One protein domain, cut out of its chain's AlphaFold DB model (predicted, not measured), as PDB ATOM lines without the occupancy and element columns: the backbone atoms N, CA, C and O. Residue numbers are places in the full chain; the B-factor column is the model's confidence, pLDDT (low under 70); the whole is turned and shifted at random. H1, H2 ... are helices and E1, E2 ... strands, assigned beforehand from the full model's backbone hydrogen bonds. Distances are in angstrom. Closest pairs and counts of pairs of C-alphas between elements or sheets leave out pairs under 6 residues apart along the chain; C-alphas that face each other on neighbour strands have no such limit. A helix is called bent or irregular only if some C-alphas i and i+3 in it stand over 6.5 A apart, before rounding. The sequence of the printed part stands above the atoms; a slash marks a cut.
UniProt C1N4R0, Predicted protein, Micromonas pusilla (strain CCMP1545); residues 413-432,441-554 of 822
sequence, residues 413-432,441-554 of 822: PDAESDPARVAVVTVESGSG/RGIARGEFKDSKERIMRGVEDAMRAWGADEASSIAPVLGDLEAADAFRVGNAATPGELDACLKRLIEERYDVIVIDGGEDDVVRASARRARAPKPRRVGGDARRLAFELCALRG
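Overview. This is residues 413 to 432 and 441 to 554 of the 822 residues of the protein "Predicted protein" of Micromonas pusilla (strain CCMP1545) (UniProt C1N4R0). What shape do the parts make? A small twisted sheet of E2, E3, E1 and E4 has H3 along one face, with H4 crossing H3; beside it, a hairpin of helices H1 and H2 with H5 across it forms a second part that only grazes the sheet. What is it built of? The printed part has 134 residues, with named elements in the order E1 E2 H1 H2 E3 H3 E4 H4 H5, five helices and four strands, class mixed; the sheet order is E2 E3 E1 E4, a mixed sheet. It is compact, with a radius of gyration of the C-alphas of 14.9 A and spans of 44 by 33 by 24 A.

Along the chain. Where are the strands? E1 is residues 422 to 427, 16.3 A long from C-alpha 422 at (7.365, 21.477, 20.333); E2 is 443 to 445, E3 485 to 489, and E4 512 to 517, 16.0 A long. Where are the helices? H1 is residues 449 to 465, 23.8 A; H2 470 to 482, 15.2 A; H3 495 to 507, 18.4 A; H4 520 to 529, 14.3 A; H5 542 to 552, 15.7 A, ending at C-alpha 552 at (3.136, 18.700, 29.096). H2 is only just irregular: C-alphas 472 and 475 are 6.8 A apart.

Arrangement. How are the strands paired? E1 is parallel to E4, with N 425 and O 514 2.8 A apart, and to E3, with N 487 and O 424 2.8 A apart. E2 is antiparallel to E3, with N 488 and O 444 2.9 A apart. What is on the sheet? H3 makes two layers, a helix on one face of a sheet: its height over the sheet is 9.2 A and it runs along the strands, at 3 degrees to E1 on the local plane. E3, H3 and E4 form a split strand-helix-strand unit, two parallel strands joined through a helix, with E1 between them and a right-handed crossover. H1 with residues 449 to 455, H2 with 480 to 482, and H5 only just, with 5 pairs of C-alphas within 10 A, only graze the sheet. How do the helices meet? H1 and H2, a helical hairpin, touch at a shallow tilt of 21 degrees, opposite ways, with closest C-alphas Met 456 and Leu 478, 6.3 A. H1 and H5 touch about perpendicular, at 85 degrees, with closest C-alphas Val 459 and Ala 546, 5.1 A. H3 and H4 touch at a steep tilt of 60 degrees, the same way, with closest C-alphas Asp 499 and Ser 526, 5.0 A; H4 is not on the sheet. Are the helix backbones whole? Every O i to N i+4 pair is within hydrogen-bond range in H1, H3, H4 and H5; in H2 it is 6 of 9.

Size, cuts and confidence. How far does it reach, and is it cut? The two farthest C-alphas, of Glu 416 and Ser 431, are 44.0 A apart. Residues 433 to 440 are not printed, with C-alphas 432 and 441 16.2 A apart across the cut. Where are the long link and the weak spots? H4 to H5 is a long link of 12 residues; pLDDT is under 70 at residues 429 to 432, 441 to 449, 490 to 496 and 539 to 540, with a mean of 79.1 for the printed part.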
ATOM      1  N   PRO A 413      -1.740  24.395  33.659       81.81
ATOM      2  CA  PRO A 413      -0.316  24.558  33.917       81.81
ATOM      3  C   PRO A 413      -0.041  25.883  34.640       81.81
ATOM      4  O   PRO A 413      -0.706  26.888  34.363       81.81
ATOM      5  N   ASP A 414       0.960  25.872  35.518       77.31
ATOM      6  CA  ASP A 414       1.462  27.050  36.226       77.31
ATOM      7  C   ASP A 414       2.606  27.729  35.449       77.31
ATOM      8  O   ASP A 414       3.278  27.115  34.615       77.31
ATOM      9  N   ALA A 415       2.869  29.002  35.764       72.75
ATOM     10  CA  ALA A 415       3.877  29.822  35.083       72.75
ATOM     11  C   ALA A 415       5.315  29.288  35.228       72.75
ATOM     12  O   ALA A 415       6.159  29.540  34.370       72.75
ATOM     13  N   GLU A 416       5.590  28.579  36.326       73.38
ATOM     14  CA  GLU A 416       6.912  28.039  36.671       73.38
ATOM     15  C   GLU A 416       7.176  26.651  36.057       73.38
ATOM     16  O   GLU A 416       8.274  26.117  36.205       73.38
ATOM     17  N   SER A 417       6.201  26.058  35.357       74.50
ATOM     18  CA  SER A 417       6.367  24.762  34.693       74.50
ATOM     19  C   SER A 417       7.403  24.814  33.570       74.50
ATOM     20  O   SER A 417       7.381  25.729  32.742       74.50
ATOM     21  N   ASP A 418       8.239  23.776  33.467       77.56
ATOM     22  CA  ASP A 418       9.243  23.634  32.405       77.56
ATOM     23  C   ASP A 418       8.639  23.833  30.989       77.56
ATOM     24  O   ASP A 418       7.497  23.422  30.737       77.56
ATOM     25  N   PRO A 419       9.370  24.475  30.056       82.25
ATOM     26  CA  PRO A 419       8.924  24.662  28.676       82.25
ATOM     27  C   PRO A 419       8.964  23.351  27.891       82.25
ATOM     28  O   PRO A 419       9.966  22.635  27.903       82.25
ATOM     29  N   ALA A 420       7.886  23.051  27.167       83.44
ATOM     30  CA  ALA A 420       7.811  21.874  26.310       83.44
ATOM     31  C   ALA A 420       8.464  22.155  24.949       83.44
ATOM     32  O   ALA A 420       8.120  23.122  24.266       83.44
ATOM     33  N   ARG A 421       9.362  21.276  24.486       87.44
ATOM     34  CA  ARG A 421       9.975  21.438  23.162       87.44
ATOM     35  C   ARG A 421       9.042  20.906  22.072       87.44
ATOM     36  O   ARG A 421       8.946  19.695  21.856       87.44
ATOM     37  N   VAL A 422       8.363  21.810  21.366       89.19
ATOM     38  CA  VAL A 422       7.365  21.477  20.333       89.19
ATOM     39  C   VAL A 422       7.957  21.547  18.920       89.19
ATOM     40  O   VAL A 422       8.681  22.478  18.575       89.19
ATOM     41  N   ALA A 423       7.605  20.572  18.079       89.75
ATOM     42  CA  ALA A 423       7.776  20.623  16.630       89.75
ATOM     43  C   ALA A 423       6.408  20.666  15.932       89.75
ATOM     44  O   ALA A 423       5.508  19.901  16.286       89.75
ATOM     45  N   VAL A 424       6.267  21.505  14.905       89.31
ATOM     46  CA  VAL A 424       5.100  21.545  14.010       89.31
ATOM     47  C   VAL A 424       5.531  21.055  12.629       89.31
ATOM     48  O   VAL A 424       6.451  21.606  12.033       89.31
ATOM     49  N   VAL A 425       4.884  20.014  12.116       87.88
ATOM     50  CA  VAL A 425       5.195  19.367  10.837       87.88
ATOM     51  C   VAL A 425       3.995  19.504   9.910       87.88
ATOM     52  O   VAL A 425       2.998  18.801  10.072       87.88
ATOM     53  N   THR A 426       4.085  20.391   8.923       85.94
ATOM     54  CA  THR A 426       3.061  20.542   7.886       85.94
ATOM     55  C   THR A 426       3.310  19.543   6.758       85.94
ATOM     56  O   THR A 426       4.389  19.526   6.159       85.94
ATOM     57  N   VAL A 427       2.301  18.725   6.456       80.38
ATOM     58  CA  VAL A 427       2.281  17.789   5.326       80.38
ATOM     59  C   VAL A 427       1.312  18.341   4.287       80.38
ATOM     60  O   VAL A 427       0.107  18.422   4.530       80.38
ATOM     61  N   GLU A 428       1.838  18.765   3.139       70.75
ATOM     62  CA  GLU A 428       1.016  19.357   2.079       70.75
ATOM     63  C   GLU A 428       0.071  18.317   1.452       70.75
ATOM     64  O   GLU A 428       0.420  17.148   1.325       70.75
ATOM     65  N   SER A 429      -1.115  18.745   1.007       56.25
ATOM     66  CA  SER A 429      -2.055  17.906   0.249       56.25
ATOM     67  C   SER A 429      -2.066  18.348  -1.211       56.25
ATOM     68  O   SER A 429      -2.558  19.425  -1.542       56.25
ATOM     69  N   GLY A 430      -1.538  17.511  -2.104       48.66
ATOM     70  CA  GLY A 430      -1.320  17.808  -3.528       48.66
ATOM     71  C   GLY A 430      -2.578  17.819  -4.408       48.66
ATOM     72  O   GLY A 430      -2.533  17.320  -5.527       48.66
ATOM     73  N   SER A 431      -3.702  18.341  -3.908       43.72
ATOM     74  CA  SER A 431      -5.004  18.370  -4.596       43.72
ATOM     75  C   SER A 431      -5.556  19.788  -4.809       43.72
ATOM     76  O   SER A 431      -6.765  19.959  -4.955       43.72
ATOM     77  N   GLY A 432      -4.694  20.808  -4.793       36.22
ATOM     78  CA  GLY A 432      -5.055  22.200  -5.068       36.22
ATOM     79  C   GLY A 432      -4.736  22.595  -6.508       36.22
ATOM     80  O   GLY A 432      -3.580  22.844  -6.837       36.22
ATOM     81  N   ARG A 441       9.837  19.081  -2.796       49.84
ATOM     82  CA  ARG A 441      10.262  17.760  -2.286       49.84
ATOM     83  C   ARG A 441      11.368  17.932  -1.244       49.84
ATOM     84  O   ARG A 441      12.259  18.755  -1.458       49.84
ATOM     85  N   GLY A 442      11.347  17.136  -0.176       56.34
ATOM     86  CA  GLY A 442      12.356  17.134   0.884       56.34
ATOM     87  C   GLY A 442      11.800  17.448   2.279       56.34
ATOM     88  O   GLY A 442      10.601  17.366   2.542       56.34
ATOM     89  N   ILE A 443      12.699  17.841   3.192       55.78
ATOM     90  CA  ILE A 443      12.359  18.324   4.543       55.78
ATOM     91  C   ILE A 443      12.938  19.730   4.743       55.78
ATOM     92  O   ILE A 443      14.154  19.888   4.850       55.78
ATOM     93  N   ALA A 444      12.080  20.750   4.813       65.75
ATOM     94  CA  ALA A 444      12.490  22.139   5.032       65.75
ATOM     95  C   ALA A 444      12.194  22.552   6.473       65.75
ATOM     96  O   ALA A 444      11.108  22.271   6.976       65.75
ATOM     97  N   ARG A 445      13.135  23.247   7.119       69.31
ATOM     98  CA  ARG A 445      12.908  23.995   8.366       69.31
ATOM     99  C   ARG A 445      12.728  25.463   7.986       69.31
ATOM    100  O   ARG A 445      13.531  25.976   7.209       69.31
ATOM    101  N   GLY A 446      11.689  26.123   8.488       63.16
ATOM    102  CA  GLY A 446      11.381  27.507   8.117       63.16
ATOM    103  C   GLY A 446      10.128  28.044   8.801       63.16
ATOM    104  O   GLY A 446       9.368  27.289   9.402       63.16
ATOM    105  N   GLU A 447       9.906  29.355   8.719       57.91
ATOM    106  CA  GLU A 447       8.773  30.024   9.368       57.91
ATOM    107  C   GLU A 447       7.450  29.783   8.618       57.91
ATOM    108  O   GLU A 447       6.984  30.611   7.836       57.91
ATOM    109  N   PHE A 448       6.800  28.647   8.879       66.12
ATOM    110  CA  PHE A 448       5.455  28.343   8.367       66.12
ATOM    111  C   PHE A 448       4.367  29.047   9.196       66.12
ATOM    112  O   PHE A 448       3.550  28.421   9.875       66.12
ATOM    113  N   LYS A 449       4.416  30.383   9.145       63.38
ATOM    114  CA  LYS A 449       3.664  31.319   9.987       63.38
ATOM    115  C   LYS A 449       2.157  31.045  10.003       63.38
ATOM    116  O   LYS A 449       1.599  30.888  11.081       63.38
ATOM    117  N   ASP A 450       1.526  30.862   8.846       70.06
ATOM    118  CA  ASP A 450       0.063  30.715   8.733       70.06
ATOM    119  C   ASP A 450      -0.499  29.487   9.481       70.06
ATOM    120  O   ASP A 450      -1.510  29.583  10.184       70.06
ATOM    121  N   SER A 451       0.159  28.323   9.377       72.31
ATOM    122  CA  SER A 451      -0.242  27.113  10.121       72.31
ATOM    123  C   SER A 451      -0.025  27.290  11.622       72.31
ATOM    124  O   SER A 451      -0.882  26.906  12.420       72.31
ATOM    125  N   LYS A 452       1.101  27.903  12.003       80.00
ATOM    126  CA  LYS A 452       1.490  28.159  13.392       80.00
ATOM    127  C   LYS A 452       0.519  29.130  14.076       80.00
ATOM    128  O   LYS A 452      -0.033  28.793  15.120       80.00
ATOM    129  N   GLU A 453       0.208  30.258  13.440       84.12
ATOM    130  CA  GLU A 453      -0.771  31.244  13.915       84.12
ATOM    131  C   GLU A 453      -2.183  30.659  14.040       84.12
ATOM    132  O   GLU A 453      -2.869  30.909  15.030       84.12
ATOM    133  N   ARG A 454      -2.625  29.850  13.066       86.88
ATOM    134  CA  ARG A 454      -3.929  29.170  13.127       86.88
ATOM    135  C   ARG A 454      -4.017  28.215  14.321       86.88
ATOM    136  O   ARG A 454      -5.050  28.171  14.987       86.88
ATOM    137  N   ILE A 455      -2.952  27.453  14.578       87.88
ATOM    138  CA  ILE A 455      -2.864  26.535  15.720       87.88
ATOM    139  C   ILE A 455      -2.861  27.317  17.038       87.88
ATOM    140  O   ILE A 455      -3.663  27.006  17.918       87.88
ATOM    141  N   MET A 456      -2.018  28.349  17.155       90.56
ATOM    142  CA  MET A 456      -1.928  29.204  18.344       90.56
ATOM    143  C   MET A 456      -3.276  29.843  18.677       90.56
ATOM    144  O   MET A 456      -3.760  29.651  19.786       90.56
ATOM    145  N   ARG A 457      -3.941  30.481  17.703       91.12
ATOM    146  CA  ARG A 457      -5.265  31.097  17.898       91.12
ATOM    147  C   ARG A 457      -6.314  30.088  18.370       91.12
ATOM    148  O   ARG A 457      -7.070  30.368  19.289       91.12
ATOM    149  N   GLY A 458      -6.337  28.885  17.790       90.75
ATOM    150  CA  GLY A 458      -7.265  27.835  18.222       90.75
ATOM    151  C   GLY A 458      -7.012  27.337  19.653       90.75
ATOM    152  O   GLY A 458      -7.959  26.980  20.354       90.75
ATOM    153  N   VAL A 459      -5.749  27.299  20.089       91.56
ATOM    154  CA  VAL A 459      -5.358  26.937  21.464       91.56
ATOM    155  C   VAL A 459      -5.690  28.069  22.442       91.56
ATOM    156  O   VAL A 459      -6.277  27.813  23.489       91.56
ATOM    157  N   GLU A 460      -5.393  29.309  22.068       94.38
ATOM    158  CA  GLU A 460      -5.715  30.542  22.790       94.38
ATOM    159  C   GLU A 460      -7.229  30.681  23.033       94.38
ATOM    160  O   GLU A 460      -7.665  30.788  24.182       94.38
ATOM    161  N   ASP A 461      -8.044  30.570  21.977       92.38
ATOM    162  CA  ASP A 461      -9.510  30.601  22.048       92.38
ATOM    163  C   ASP A 461     -10.057  29.484  22.955       92.38
ATOM    164  O   ASP A 461     -10.970  29.711  23.756       92.38
ATOM    165  N   ALA A 462      -9.486  28.277  22.871       91.19
ATOM    166  CA  ALA A 462      -9.861  27.153  23.726       91.19
ATOM    167  C   ALA A 462      -9.553  27.422  25.208       91.19
ATOM    168  O   ALA A 462     -10.407  27.179  26.059       91.19
ATOM    169  N   MET A 463      -8.363  27.940  25.518       92.50
ATOM    170  CA  MET A 463      -7.944  28.214  26.895       92.50
ATOM    171  C   MET A 463      -8.711  29.392  27.509       92.50
ATOM    172  O   MET A 463      -9.155  29.290  28.655       92.50
ATOM    173  N   ARG A 464      -8.979  30.458  26.741       93.00
ATOM    174  CA  ARG A 464      -9.855  31.558  27.185       93.00
ATOM    175  C   ARG A 464     -11.295  31.100  27.404       93.00
ATOM    176  O   ARG A 464     -11.910  31.507  28.386       93.00
ATOM    177  N   ALA A 465     -11.823  30.200  26.570       90.56
ATOM    178  CA  ALA A 465     -13.153  29.616  26.774       90.56
ATOM    179  C   ALA A 465     -13.264  28.770  28.061       90.56
ATOM    180  O   ALA A 465     -14.370  28.567  28.563       90.56
ATOM    181  N   TRP A 466     -12.143  28.296  28.612       91.25
ATOM    182  CA  TRP A 466     -12.083  27.628  29.917       91.25
ATOM    183  C   TRP A 466     -11.823  28.582  31.093       91.25
ATOM    184  O   TRP A 466     -11.815  28.135  32.237       91.25
ATOM    185  N   GLY A 467     -11.610  29.876  30.835       89.56
ATOM    186  CA  GLY A 467     -11.245  30.853  31.861       89.56
ATOM    187  C   GLY A 467      -9.822  30.682  32.399       89.56
ATOM    188  O   GLY A 467      -9.584  30.989  33.565       89.56
ATOM    189  N   ALA A 468      -8.892  30.166  31.587       88.81
ATOM    190  CA  ALA A 468      -7.478  30.126  31.951       88.81
ATOM    191  C   ALA A 468      -6.901  31.544  32.092       88.81
ATOM    192  O   ALA A 468      -7.279  32.445  31.342       88.81
ATOM    193  N   ASP A 469      -5.975  31.733  33.035       90.56
ATOM    194  CA  ASP A 469      -5.308  33.020  33.230       90.56
ATOM    195  C   ASP A 469      -4.303  33.307  32.105       90.56
ATOM    196  O   ASP A 469      -3.561  32.425  31.653       90.56
ATOM    197  N   GLU A 470      -4.288  34.563  31.657       89.19
ATOM    198  CA  GLU A 470      -3.478  35.008  30.526       89.19
ATOM    199  C   GLU A 470      -1.976  34.909  30.828       89.19
ATOM    200  O   GLU A 470      -1.210  34.450  29.984       89.19
ATOM    201  N   ALA A 471      -1.551  35.287  32.039       86.56
ATOM    202  CA  ALA A 471      -0.147  35.346  32.422       86.56
ATOM    203  C   ALA A 471       0.384  33.998  32.929       86.56
ATOM    204  O   ALA A 471       1.513  33.635  32.598       86.56
ATOM    205  N   SER A 472      -0.401  33.254  33.719       84.69
ATOM    206  CA  SER A 472       0.085  32.021  34.351       84.69
ATOM    207  C   SER A 472      -0.103  30.755  33.522       84.69
ATOM    208  O   SER A 472       0.603  29.784  33.772       84.69
ATOM    209  N   SER A 473      -1.033  30.735  32.561       87.38
ATOM    210  CA  SER A 473      -1.365  29.507  31.824       87.38
ATOM    211  C   SER A 473      -1.391  29.686  30.306       87.38
ATOM    212  O   SER A 473      -0.830  28.848  29.601       87.38
ATOM    213  N   ILE A 474      -1.997  30.758  29.778       91.69
ATOM    214  CA  ILE A 474      -2.089  30.974  28.321       91.69
ATOM    215  C   ILE A 474      -0.729  31.369  27.739       91.69
ATOM    216  O   ILE A 474      -0.227  30.663  26.864       91.69
ATOM    217  N   ALA A 475      -0.106  32.443  28.233       91.00
ATOM    218  CA  ALA A 475       1.166  32.933  27.703       91.00
ATOM    219  C   ALA A 475       2.297  31.879  27.728       91.00
ATOM    220  O   ALA A 475       2.991  31.770  26.720       91.00
ATOM    221  N   PRO A 476       2.461  31.029  28.768       89.75
ATOM    222  CA  PRO A 476       3.410  29.914  28.716       89.75
ATOM    223  C   PRO A 476       3.100  28.894  27.606       89.75
ATOM    224  O   PRO A 476       3.988  28.520  26.841       89.75
ATOM    225  N   VAL A 477       1.848  28.441  27.467       89.94
ATOM    226  CA  VAL A 477       1.486  27.444  26.437       89.94
ATOM    227  C   VAL A 477       1.620  28.018  25.021       89.94
ATOM    228  O   VAL A 477       2.071  27.318  24.114       89.94
ATOM    229  N   LEU A 478       1.278  29.293  24.825       92.31
ATOM    230  CA  LEU A 478       1.498  29.981  23.554       92.31
ATOM    231  C   LEU A 478       2.981  30.262  23.297       92.31
ATOM    232  O   LEU A 478       3.392  30.163  22.148       92.31
ATOM    233  N   GLY A 479       3.788  30.524  24.326       89.69
ATOM    234  CA  GLY A 479       5.238  30.700  24.211       89.69
ATOM    235  C   GLY A 479       5.959  29.438  23.729       89.69
ATOM    236  O   GLY A 479       6.832  29.528  22.870       89.69
ATOM    237  N   ASP A 480       5.544  28.250  24.184       89.31
ATOM    238  CA  ASP A 480       6.075  26.975  23.666       89.31
ATOM    239  C   ASP A 480       5.686  26.750  22.196       89.31
ATOM    240  O   ASP A 480       6.477  26.232  21.407       89.31
ATOM    241  N   LEU A 481       4.476  27.170  21.802       89.12
ATOM    242  CA  LEU A 481       4.062  27.168  20.401       89.12
ATOM    243  C   LEU A 481       4.807  28.225  19.580       89.12
ATOM    244  O   LEU A 481       5.181  27.934  18.451       89.12
ATOM    245  N   GLU A 482       5.073  29.416  20.112       89.12
ATOM    246  CA  GLU A 482       5.836  30.479  19.448       89.12
ATOM    247  C   GLU A 482       7.307  30.079  19.261       89.12
ATOM    248  O   GLU A 482       7.869  30.280  18.184       89.12
ATOM    249  N   ALA A 483       7.896  29.394  20.240       88.81
ATOM    250  CA  ALA A 483       9.224  28.792  20.152       88.81
ATOM    251  C   ALA A 483       9.273  27.516  19.284       88.81
ATOM    252  O   ALA A 483      10.364  27.036  18.976       88.81
ATOM    253  N   ALA A 484       8.126  26.961  18.869       88.69
ATOM    254  CA  ALA A 484       8.080  25.674  18.178       88.69
ATOM    255  C   ALA A 484       8.811  25.687  16.828       88.69
ATOM    256  O   ALA A 484       8.577  26.555  15.973       88.69
ATOM    257  N   ASP A 485       9.625  24.658  16.606       88.44
ATOM    258  CA  ASP A 485      10.323  24.444  15.344       88.44
ATOM    259  C   ASP A 485       9.353  23.960  14.265       88.44
ATOM    260  O   ASP A 485       8.668  22.948  14.430       88.44
ATOM    261  N   ALA A 486       9.304  24.677  13.144       85.44
ATOM    262  CA  ALA A 486       8.373  24.396  12.061       85.44
ATOM    263  C   ALA A 486       9.073  23.726  10.865       85.44
ATOM    264  O   ALA A 486      10.112  24.178  10.372       85.44
ATOM    265  N   PHE A 487       8.471  22.634  10.398       84.38
ATOM    266  CA  PHE A 487       8.965  21.771   9.335       84.38
ATOM    267  C   PHE A 487       7.895  21.564   8.264       84.38
ATOM    268  O   PHE A 487       6.723  21.375   8.582       84.38
ATOM    269  N   ARG A 488       8.304  21.522   6.995       80.75
ATOM    270  CA  ARG A 488       7.446  21.138   5.865       80.75
ATOM    271  C   ARG A 488       7.966  19.857   5.227       80.75
ATOM    272  O   ARG A 488       9.174  19.711   5.036       80.75
ATOM    273  N   VAL A 489       7.040  18.959   4.896       78.00
ATOM    274  CA  VAL A 489       7.283  17.703   4.175       78.00
ATOM    275  C   VAL A 489       6.380  17.673   2.940       78.00
ATOM    276  O   VAL A 489       5.175  17.916   3.047       78.00
ATOM    277  N   GLY A 490       6.963  17.421   1.765       66.25
ATOM    278  CA  GLY A 490       6.245  17.456   0.487       66.25
ATOM    279  C   GLY A 490       5.329  16.244   0.272       66.25
ATOM    280  O   GLY A 490       5.613  15.138   0.730       66.25
ATOM    281  N   ASN A 491       4.241  16.412  -0.486       57.06
ATOM    282  CA  ASN A 491       3.247  15.345  -0.707       57.06
ATOM    283  C   ASN A 491       3.674  14.240  -1.703       57.06
ATOM    284  O   ASN A 491       2.845  13.464  -2.179       57.06
ATOM    285  N   ALA A 492       4.942  14.193  -2.115       45.50
ATOM    286  CA  ALA A 492       5.392  13.394  -3.255       45.50
ATOM    287  C   ALA A 492       5.643  11.912  -2.905       45.50
ATOM    288  O   ALA A 492       6.747  11.401  -3.096       45.50
ATOM    289  N   ALA A 493       4.600  11.226  -2.418       41.19
ATOM    290  CA  ALA A 493       4.420   9.765  -2.386       41.19
ATOM    291  C   ALA A 493       5.575   8.905  -1.820       41.19
ATOM    292  O   ALA A 493       5.595   7.689  -2.014       41.19
ATOM    293  N   THR A 494       6.520   9.501  -1.094       52.34
ATOM    294  CA  THR A 494       7.666   8.809  -0.504       52.34
ATOM    295  C   THR A 494       7.528   8.788   1.017       52.34
ATOM    296  O   THR A 494       7.904   9.746   1.690       52.34
ATOM    297  N   PRO A 495       7.047   7.665   1.591       60.22
ATOM    298  CA  PRO A 495       7.196   7.330   3.005       60.22
ATOM    299  C   PRO A 495       8.452   7.871   3.706       60.22
ATOM    300  O   PRO A 495       8.361   8.387   4.817       60.22
ATOM    301  N   GLY A 496       9.607   7.780   3.039       69.12
ATOM    302  CA  GLY A 496      10.919   8.106   3.592       69.12
ATOM    303  C   GLY A 496      11.094   9.536   4.115       69.12
ATOM    304  O   GLY A 496      11.814   9.700   5.095       69.12
ATOM    305  N   GLU A 497      10.451  10.557   3.536       77.88
ATOM    306  CA  GLU A 497      10.669  11.951   3.972       77.88
ATOM    307  C   GLU A 497      10.013  12.223   5.336       77.88
ATOM    308  O   GLU A 497      10.662  12.728   6.255       77.88
ATOM    309  N   LEU A 498       8.759  11.792   5.526       82.88
ATOM    310  CA  LEU A 498       8.098  11.865   6.832       82.88
ATOM    311  C   LEU A 498       8.734  10.891   7.839       82.88
ATOM    312  O   LEU A 498       8.862  11.233   9.014       82.88
ATOM    313  N   ASP A 499       9.186   9.711   7.395       85.94
ATOM    314  CA  ASP A 499       9.923   8.766   8.245       85.94
ATOM    315  C   ASP A 499      11.210   9.399   8.805       85.94
ATOM    316  O   ASP A 499      11.479   9.302  10.002       85.94
ATOM    317  N   ALA A 500      12.010  10.039   7.945       82.88
ATOM    318  CA  ALA A 500      13.271  10.679   8.309       82.88
ATOM    319  C   ALA A 500      13.052  11.924   9.179       82.88
ATOM    320  O   ALA A 500      13.769  12.112  10.161       82.88
ATOM    321  N   CYS A 501      12.025  12.729   8.878       85.75
ATOM    322  CA  CYS A 501      11.631  13.857   9.720       85.75
ATOM    323  C   CYS A 501      11.277  13.380  11.137       85.75
ATOM    324  O   CYS A 501      11.862  13.851  12.111       85.75
ATOM    325  N   LEU A 502      10.403  12.375  11.266       86.62
ATOM    326  CA  LEU A 502      10.011  11.827  12.566       86.62
ATOM    327  C   LEU A 502      11.188  11.202  13.329       86.62
ATOM    328  O   LEU A 502      11.282  11.423  14.533       86.62
ATOM    329  N   LYS A 503      12.099  10.475  12.661       86.00
ATOM    330  CA  LYS A 503      13.334   9.960  13.292       86.00
ATOM    331  C   LYS A 503      14.168  11.088  13.891       86.00
ATOM    332  O   LYS A 503      14.434  11.058  15.091       86.00
ATOM    333  N   ARG A 504      14.472  12.122  13.096       86.19
ATOM    334  CA  ARG A 504      15.255  13.279  13.547       86.19
ATOM    335  C   ARG A 504      14.615  13.963  14.758       86.19
ATOM    336  O   ARG A 504      15.309  14.269  15.717       86.19
ATOM    337  N   LEU A 505      13.294  14.158  14.760       86.12
ATOM    338  CA  LEU A 505      12.587  14.778  15.893       86.12
ATOM    339  C   LEU A 505      12.576  13.899  17.163       86.12
ATOM    340  O   LEU A 505      12.483  14.412  18.277       86.12
ATOM    341  N   ILE A 506      12.698  12.577  17.040       82.31
ATOM    342  CA  ILE A 506      12.867  11.687  18.200       82.31
ATOM    343  C   ILE A 506      14.307  11.758  18.723       82.31
ATOM    344  O   ILE A 506      14.517  11.839  19.931       82.31
ATOM    345  N   GLU A 507      15.290  11.746  17.822       82.62
ATOM    346  CA  GLU A 507      16.724  11.820  18.135       82.62
ATOM    347  C   GLU A 507      17.097  13.164  18.778       82.62
ATOM    348  O   GLU A 507      17.795  13.194  19.791       82.62
ATOM    349  N   GLU A 508      16.539  14.267  18.270       84.25
ATOM    350  CA  GLU A 508      16.647  15.608  18.856       84.25
ATOM    351  C   GLU A 508      15.877  15.768  20.184       84.25
ATOM    352  O   GLU A 508      16.040  16.795  20.839       84.25
ATOM    353  N   ARG A 509      15.078  14.779  20.616       84.50
ATOM    354  CA  ARG A 509      14.290  14.790  21.866       84.50
ATOM    355  C   ARG A 509      13.296  15.957  21.981       84.50
ATOM    356  O   ARG A 509      13.326  16.708  22.951       84.50
ATOM    357  N   TYR A 510      12.402  16.108  21.005       84.25
ATOM    358  CA  TYR A 510      11.208  16.945  21.197       84.25
ATOM    359  C   TYR A 510      10.227  16.265  22.164       84.25
ATOM    360  O   TYR A 510      10.203  15.037  22.268       84.25
ATOM    361  N   ASP A 511       9.384  17.051  22.831       81.38
ATOM    362  CA  ASP A 511       8.333  16.547  23.724       81.38
ATOM    363  C   ASP A 511       7.027  16.270  22.986       81.38
ATOM    364  O   ASP A 511       6.322  15.295  23.276       81.38
ATOM    365  N   VAL A 512       6.714  17.102  21.988       85.62
ATOM    366  CA  VAL A 512       5.552  16.935  21.113       85.62
ATOM    367  C   VAL A 512       5.891  17.233  19.663       85.62
ATOM    368  O   VAL A 512       6.597  18.184  19.341       85.62
ATOM    369  N   ILE A 513       5.315  16.413  18.786       88.50
ATOM    370  CA  ILE A 513       5.336  16.579  17.337       88.50
ATOM    371  C   ILE A 513       3.881  16.736  16.885       88.50
ATOM    372  O   ILE A 513       3.125  15.760  16.879       88.50
ATOM    373  N   VAL A 514       3.482  17.957  16.533       88.94
ATOM    374  CA  VAL A 514       2.173  18.273  15.948       88.94
ATOM    375  C   VAL A 514       2.270  18.115  14.436       88.94
ATOM    376  O   VAL A 514       3.075  18.782  13.799       88.94
ATOM    377  N   ILE A 515       1.458  17.239  13.857       87.44
ATOM    378  CA  ILE A 515       1.372  16.990  12.420       87.44
ATOM    379  C   ILE A 515       0.098  17.653  11.902       87.44
ATOM    380  O   ILE A 515      -1.006  17.346  12.363       87.44
ATOM    381  N   ASP A 516       0.276  18.569  10.957       85.00
ATOM    382  CA  ASP A 516      -0.770  19.368  10.330       85.00
ATOM    383  C   ASP A 516      -0.925  18.944   8.862       85.00
ATOM    384  O   ASP A 516      -0.044  19.205   8.041       85.00
ATOM    385  N   GLY A 517      -2.022  18.256   8.539       78.31
ATOM    386  CA  GLY A 517      -2.258  17.664   7.217       78.31
ATOM    387  C   GLY A 517      -1.761  16.218   7.062       78.31
ATOM    388  O   GLY A 517      -1.351  15.563   8.022       78.31
ATOM    389  N   GLY A 518      -1.822  15.713   5.825       74.69
ATOM    390  CA  GLY A 518      -1.518  14.320   5.476       74.69
ATOM    391  C   GLY A 518      -2.634  13.314   5.807       74.69
ATOM    392  O   GLY A 518      -3.508  13.548   6.642       74.69
ATOM    393  N   GLU A 519      -2.618  12.158   5.139       76.12
ATOM    394  CA  GLU A 519      -3.571  11.071   5.402       76.12
ATOM    395  C   GLU A 519      -3.193  10.285   6.672       76.12
ATOM    396  O   GLU A 519      -2.031   9.912   6.859       76.12
ATOM    397  N   ASP A 520      -4.171   9.972   7.537       74.19
ATOM    398  CA  ASP A 520      -3.931   9.302   8.833       74.19
ATOM    399  C   ASP A 520      -3.192   7.962   8.669       74.19
ATOM    400  O   ASP A 520      -2.278   7.659   9.434       74.19
ATOM    401  N   ASP A 521      -3.511   7.175   7.638       77.88
ATOM    402  CA  ASP A 521      -2.822   5.907   7.375       77.88
ATOM    403  C   ASP A 521      -1.365   6.100   6.925       77.88
ATOM    404  O   ASP A 521      -0.492   5.346   7.365       77.88
ATOM    405  N   VAL A 522      -1.066   7.147   6.144       77.50
ATOM    406  CA  VAL A 522       0.308   7.509   5.753       77.50
ATOM    407  C   VAL A 522       1.106   7.938   6.982       77.50
ATOM    408  O   VAL A 522       2.170   7.373   7.247       77.50
ATOM    409  N   VAL A 523       0.564   8.850   7.793       78.69
ATOM    410  CA  VAL A 523       1.201   9.339   9.027       78.69
ATOM    411  C   VAL A 523       1.413   8.200  10.033       78.69
ATOM    412  O   VAL A 523       2.489   8.069  10.622       78.69
ATOM    413  N   ARG A 524       0.429   7.305  10.203       82.38
ATOM    414  CA  ARG A 524       0.549   6.103  11.046       82.38
ATOM    415  C   ARG A 524       1.587   5.123  10.524       82.38
ATOM    416  O   ARG A 524       2.311   4.544  11.336       82.38
ATOM    417  N   ALA A 525       1.650   4.894   9.216       78.50
ATOM    418  CA  ALA A 525       2.653   4.026   8.617       78.50
ATOM    419  C   ALA A 525       4.059   4.624   8.782       78.50
ATOM    420  O   ALA A 525       4.989   3.896   9.137       78.50
ATOM    421  N   SER A 526       4.196   5.944   8.632       82.00
ATOM    422  CA  SER A 526       5.473   6.634   8.804       82.00
ATOM    423  C   SER A 526       5.956   6.631  10.241       82.00
ATOM    424  O   SER A 526       7.090   6.245  10.505       82.00
ATOM    425  N   ALA A 527       5.075   6.903  11.202       82.06
ATOM    426  CA  ALA A 527       5.401   6.759  12.614       82.06
ATOM    427  C   ALA A 527       5.871   5.334  12.974       82.06
ATOM    428  O   ALA A 527       6.799   5.177  13.767       82.06
ATOM    429  N   ARG A 528       5.304   4.281  12.363       78.75
ATOM    430  CA  ARG A 528       5.792   2.901  12.563       78.75
ATOM    431  C   ARG A 528       7.215   2.710  12.025       78.75
ATOM    432  O   ARG A 528       8.055   2.189  12.756       78.75
ATOM    433  N   ARG A 529       7.500   3.140  10.789       78.69
ATOM    434  CA  ARG A 529       8.829   3.011  10.150       78.69
ATOM    435  C   ARG A 529       9.898   3.876  10.821       78.69
ATOM    436  O   ARG A 529      11.022   3.420  11.027       78.69
ATOM    437  N   ALA A 530       9.526   5.078  11.251       79.50
ATOM    438  CA  ALA A 530      10.361   5.983  12.036       79.50
ATOM    439  C   ALA A 530      10.660   5.476  13.455       79.50
ATOM    440  O   ALA A 530      11.490   6.055  14.147       79.50
ATOM    441  N   ARG A 531       9.975   4.419  13.919       76.56
ATOM    442  CA  ARG A 531       9.953   4.016  15.334       76.56
ATOM    443  C   ARG A 531       9.533   5.192  16.239       76.56
ATOM    444  O   ARG A 531      10.040   5.342  17.352       76.56
ATOM    445  N   ALA A 532       8.553   5.976  15.799       73.94
ATOM    446  CA  ALA A 532       7.872   6.992  16.593       73.94
ATOM    447  C   ALA A 532       6.763   6.380  17.475       73.94
ATOM    448  O   ALA A 532       6.282   5.270  17.205       73.94
ATOM    449  N   PRO A 533       6.314   7.078  18.531       70.12
ATOM    450  CA  PRO A 533       5.079   6.737  19.231       70.12
ATOM    451  C   PRO A 533       3.853   6.811  18.306       70.12
ATOM    452  O   PRO A 533       3.824   7.569  17.339       70.12
ATOM    453  N   LYS A 534       2.827   5.992  18.580       74.31
ATOM    454  CA  LYS A 534       1.631   5.902  17.722       74.31
ATOM    455  C   LYS A 534       0.918   7.270  17.654       74.31
ATOM    456  O   LYS A 534       0.490   7.735  18.712       74.31
ATOM    457  N   PRO A 535       0.691   7.849  16.455       75.56
ATOM    458  CA  PRO A 535       0.022   9.138  16.312       75.56
ATOM    459  C   PRO A 535      -1.369   9.143  16.947       75.56
ATOM    460  O   PRO A 535      -2.201   8.261  16.673       75.56
ATOM    461  N   ARG A 536      -1.622  10.130  17.806       75.38
ATOM    462  CA  ARG A 536      -2.917  10.382  18.445       75.38
ATOM    463  C   ARG A 536      -3.687  11.353  17.562       75.38
ATOM    464  O   ARG A 536      -3.186  12.434  17.275       75.38
ATOM    465  N   ARG A 537      -4.893  10.986  17.129       74.31
ATOM    466  CA  ARG A 537      -5.728  11.899  16.344       74.31
ATOM    467  C   ARG A 537      -6.405  12.889  17.284       74.31
ATOM    468  O   ARG A 537      -7.314  12.518  18.026       74.31
ATOM    469  N   VAL A 538      -5.940  14.126  17.234       71.69
ATOM    470  CA  VAL A 538      -6.527  15.275  17.915       71.69
ATOM    471  C   VAL A 538      -7.756  15.728  17.122       71.69
ATOM    472  O   VAL A 538      -8.854  15.817  17.682       71.69
ATOM    473  N   GLY A 539      -7.599  15.834  15.795       65.62
ATOM    474  CA  GLY A 539      -8.593  16.405  14.891       65.62
ATOM    475  C   GLY A 539      -8.618  17.937  14.967       65.62
ATOM    476  O   GLY A 539      -8.057  18.523  15.892       65.62
ATOM    477  N   GLY A 540      -9.369  18.577  14.068       64.50
ATOM    478  CA  GLY A 540      -9.539  20.037  14.021       64.50
ATOM    479  C   GLY A 540     -10.241  20.690  15.226       64.50
ATOM    480  O   GLY A 540     -10.615  21.855  15.139       64.50
ATOM    481  N   ASP A 541     -10.444  19.976  16.340       77.25
ATOM    482  CA  ASP A 541     -10.915  20.555  17.601       77.25
ATOM    483  C   ASP A 541      -9.712  20.965  18.463       77.25
ATOM    484  O   ASP A 541      -9.159  20.160  19.221       77.25
ATOM    485  N   ALA A 542      -9.319  22.235  18.352       82.25
ATOM    486  CA  ALA A 542      -8.146  22.793  19.023       82.25
ATOM    487  C   ALA A 542      -8.163  22.626  20.557       82.25
ATOM    488  O   ALA A 542      -7.101  22.533  21.172       82.25
ATOM    489  N   ARG A 543      -9.341  22.449  21.178       83.56
ATOM    490  CA  ARG A 543      -9.479  22.118  22.611       83.56
ATOM    491  C   ARG A 543      -8.738  20.841  22.995       83.56
ATOM    492  O   ARG A 543      -8.182  20.759  24.084       83.56
ATOM    493  N   ARG A 544      -8.699  19.839  22.113       83.19
ATOM    494  CA  ARG A 544      -7.966  18.588  22.364       83.19
ATOM    495  C   ARG A 544      -6.452  18.775  22.271       83.19
ATOM    496  O   ARG A 544      -5.734  18.115  23.016       83.19
ATOM    497  N   LEU A 545      -5.976  19.675  21.403       84.94
ATOM    498  CA  LEU A 545      -4.556  20.036  21.326       84.94
ATOM    499  C   LEU A 545      -4.147  20.818  22.575       84.94
ATOM    500  O   LEU A 545      -3.192  20.433  23.240       84.94
ATOM    501  N   ALA A 546      -4.917  21.846  22.937       86.75
ATOM    502  CA  ALA A 546      -4.706  22.635  24.146       86.75
ATOM    503  C   ALA A 546      -4.668  21.754  25.412       86.75
ATOM    504  O   ALA A 546      -3.811  21.956  26.266       86.75
ATOM    505  N   PHE A 547      -5.509  20.715  25.501       84.12
ATOM    506  CA  PHE A 547      -5.456  19.714  26.576       84.12
ATOM    507  C   PHE A 547      -4.142  18.910  26.623       84.12
ATOM    508  O   PHE A 547      -3.644  18.630  27.712       84.12
ATOM    509  N   GLU A 548      -3.594  18.487  25.476       81.56
ATOM    510  CA  GLU A 548      -2.298  17.788  25.436       81.56
ATOM    511  C   GLU A 548      -1.148  18.748  25.781       81.56
ATOM    512  O   GLU A 548      -0.277  18.366  26.550       81.56
ATOM    513  N   LEU A 549      -1.168  19.994  25.290       84.62
ATOM    514  CA  LEU A 549      -0.135  20.997  25.590       84.62
ATOM    515  C   LEU A 549      -0.127  21.403  27.072       84.62
ATOM    516  O   LEU A 549       0.929  21.396  27.702       84.62
ATOM    517  N   CYS A 550      -1.303  21.654  27.662       84.69
ATOM    518  CA  CYS A 550      -1.440  21.895  29.103       84.69
ATOM    519  C   CYS A 550      -0.844  20.745  29.929       84.69
ATOM    520  O   CYS A 550      -0.192  20.991  30.939       84.69
ATOM    521  N   ALA A 551      -1.037  19.498  29.487       79.44
ATOM    522  CA  ALA A 551      -0.544  18.313  30.183       79.44
ATOM    523  C   ALA A 551       0.981  18.120  30.133       79.44
ATOM    524  O   ALA A 551       1.536  17.429  30.986       79.44
ATOM    525  N   LEU A 552       1.669  18.710  29.150       77.44
ATOM    526  CA  LEU A 552       3.136  18.700  29.096       77.44
ATOM    527  C   LEU A 552       3.718  19.638  30.152       77.44
ATOM    528  O   LEU A 552       4.644  19.255  30.857       77.44
ATOM    529  N   ARG A 553       3.115  20.822  30.317       78.56
ATOM    530  CA  ARG A 553       3.493  21.820  31.331       78.56
ATOM    531  C   ARG A 553       2.898  21.522  32.719       78.56
ATOM    532  O   ARG A 553       2.527  22.432  33.453       78.56
ATOM    533  N   GLY A 554       2.767  20.244  33.077       75.56
ATOM    534  CA  GLY A 554       2.316  19.799  34.404       75.56
ATOM    535  C   GLY A 554       0.808  19.884  34.682       75.56
ATOM    536  O   GLY A 554       0.372  19.465  35.751       75.56
TER     537      GLY A 554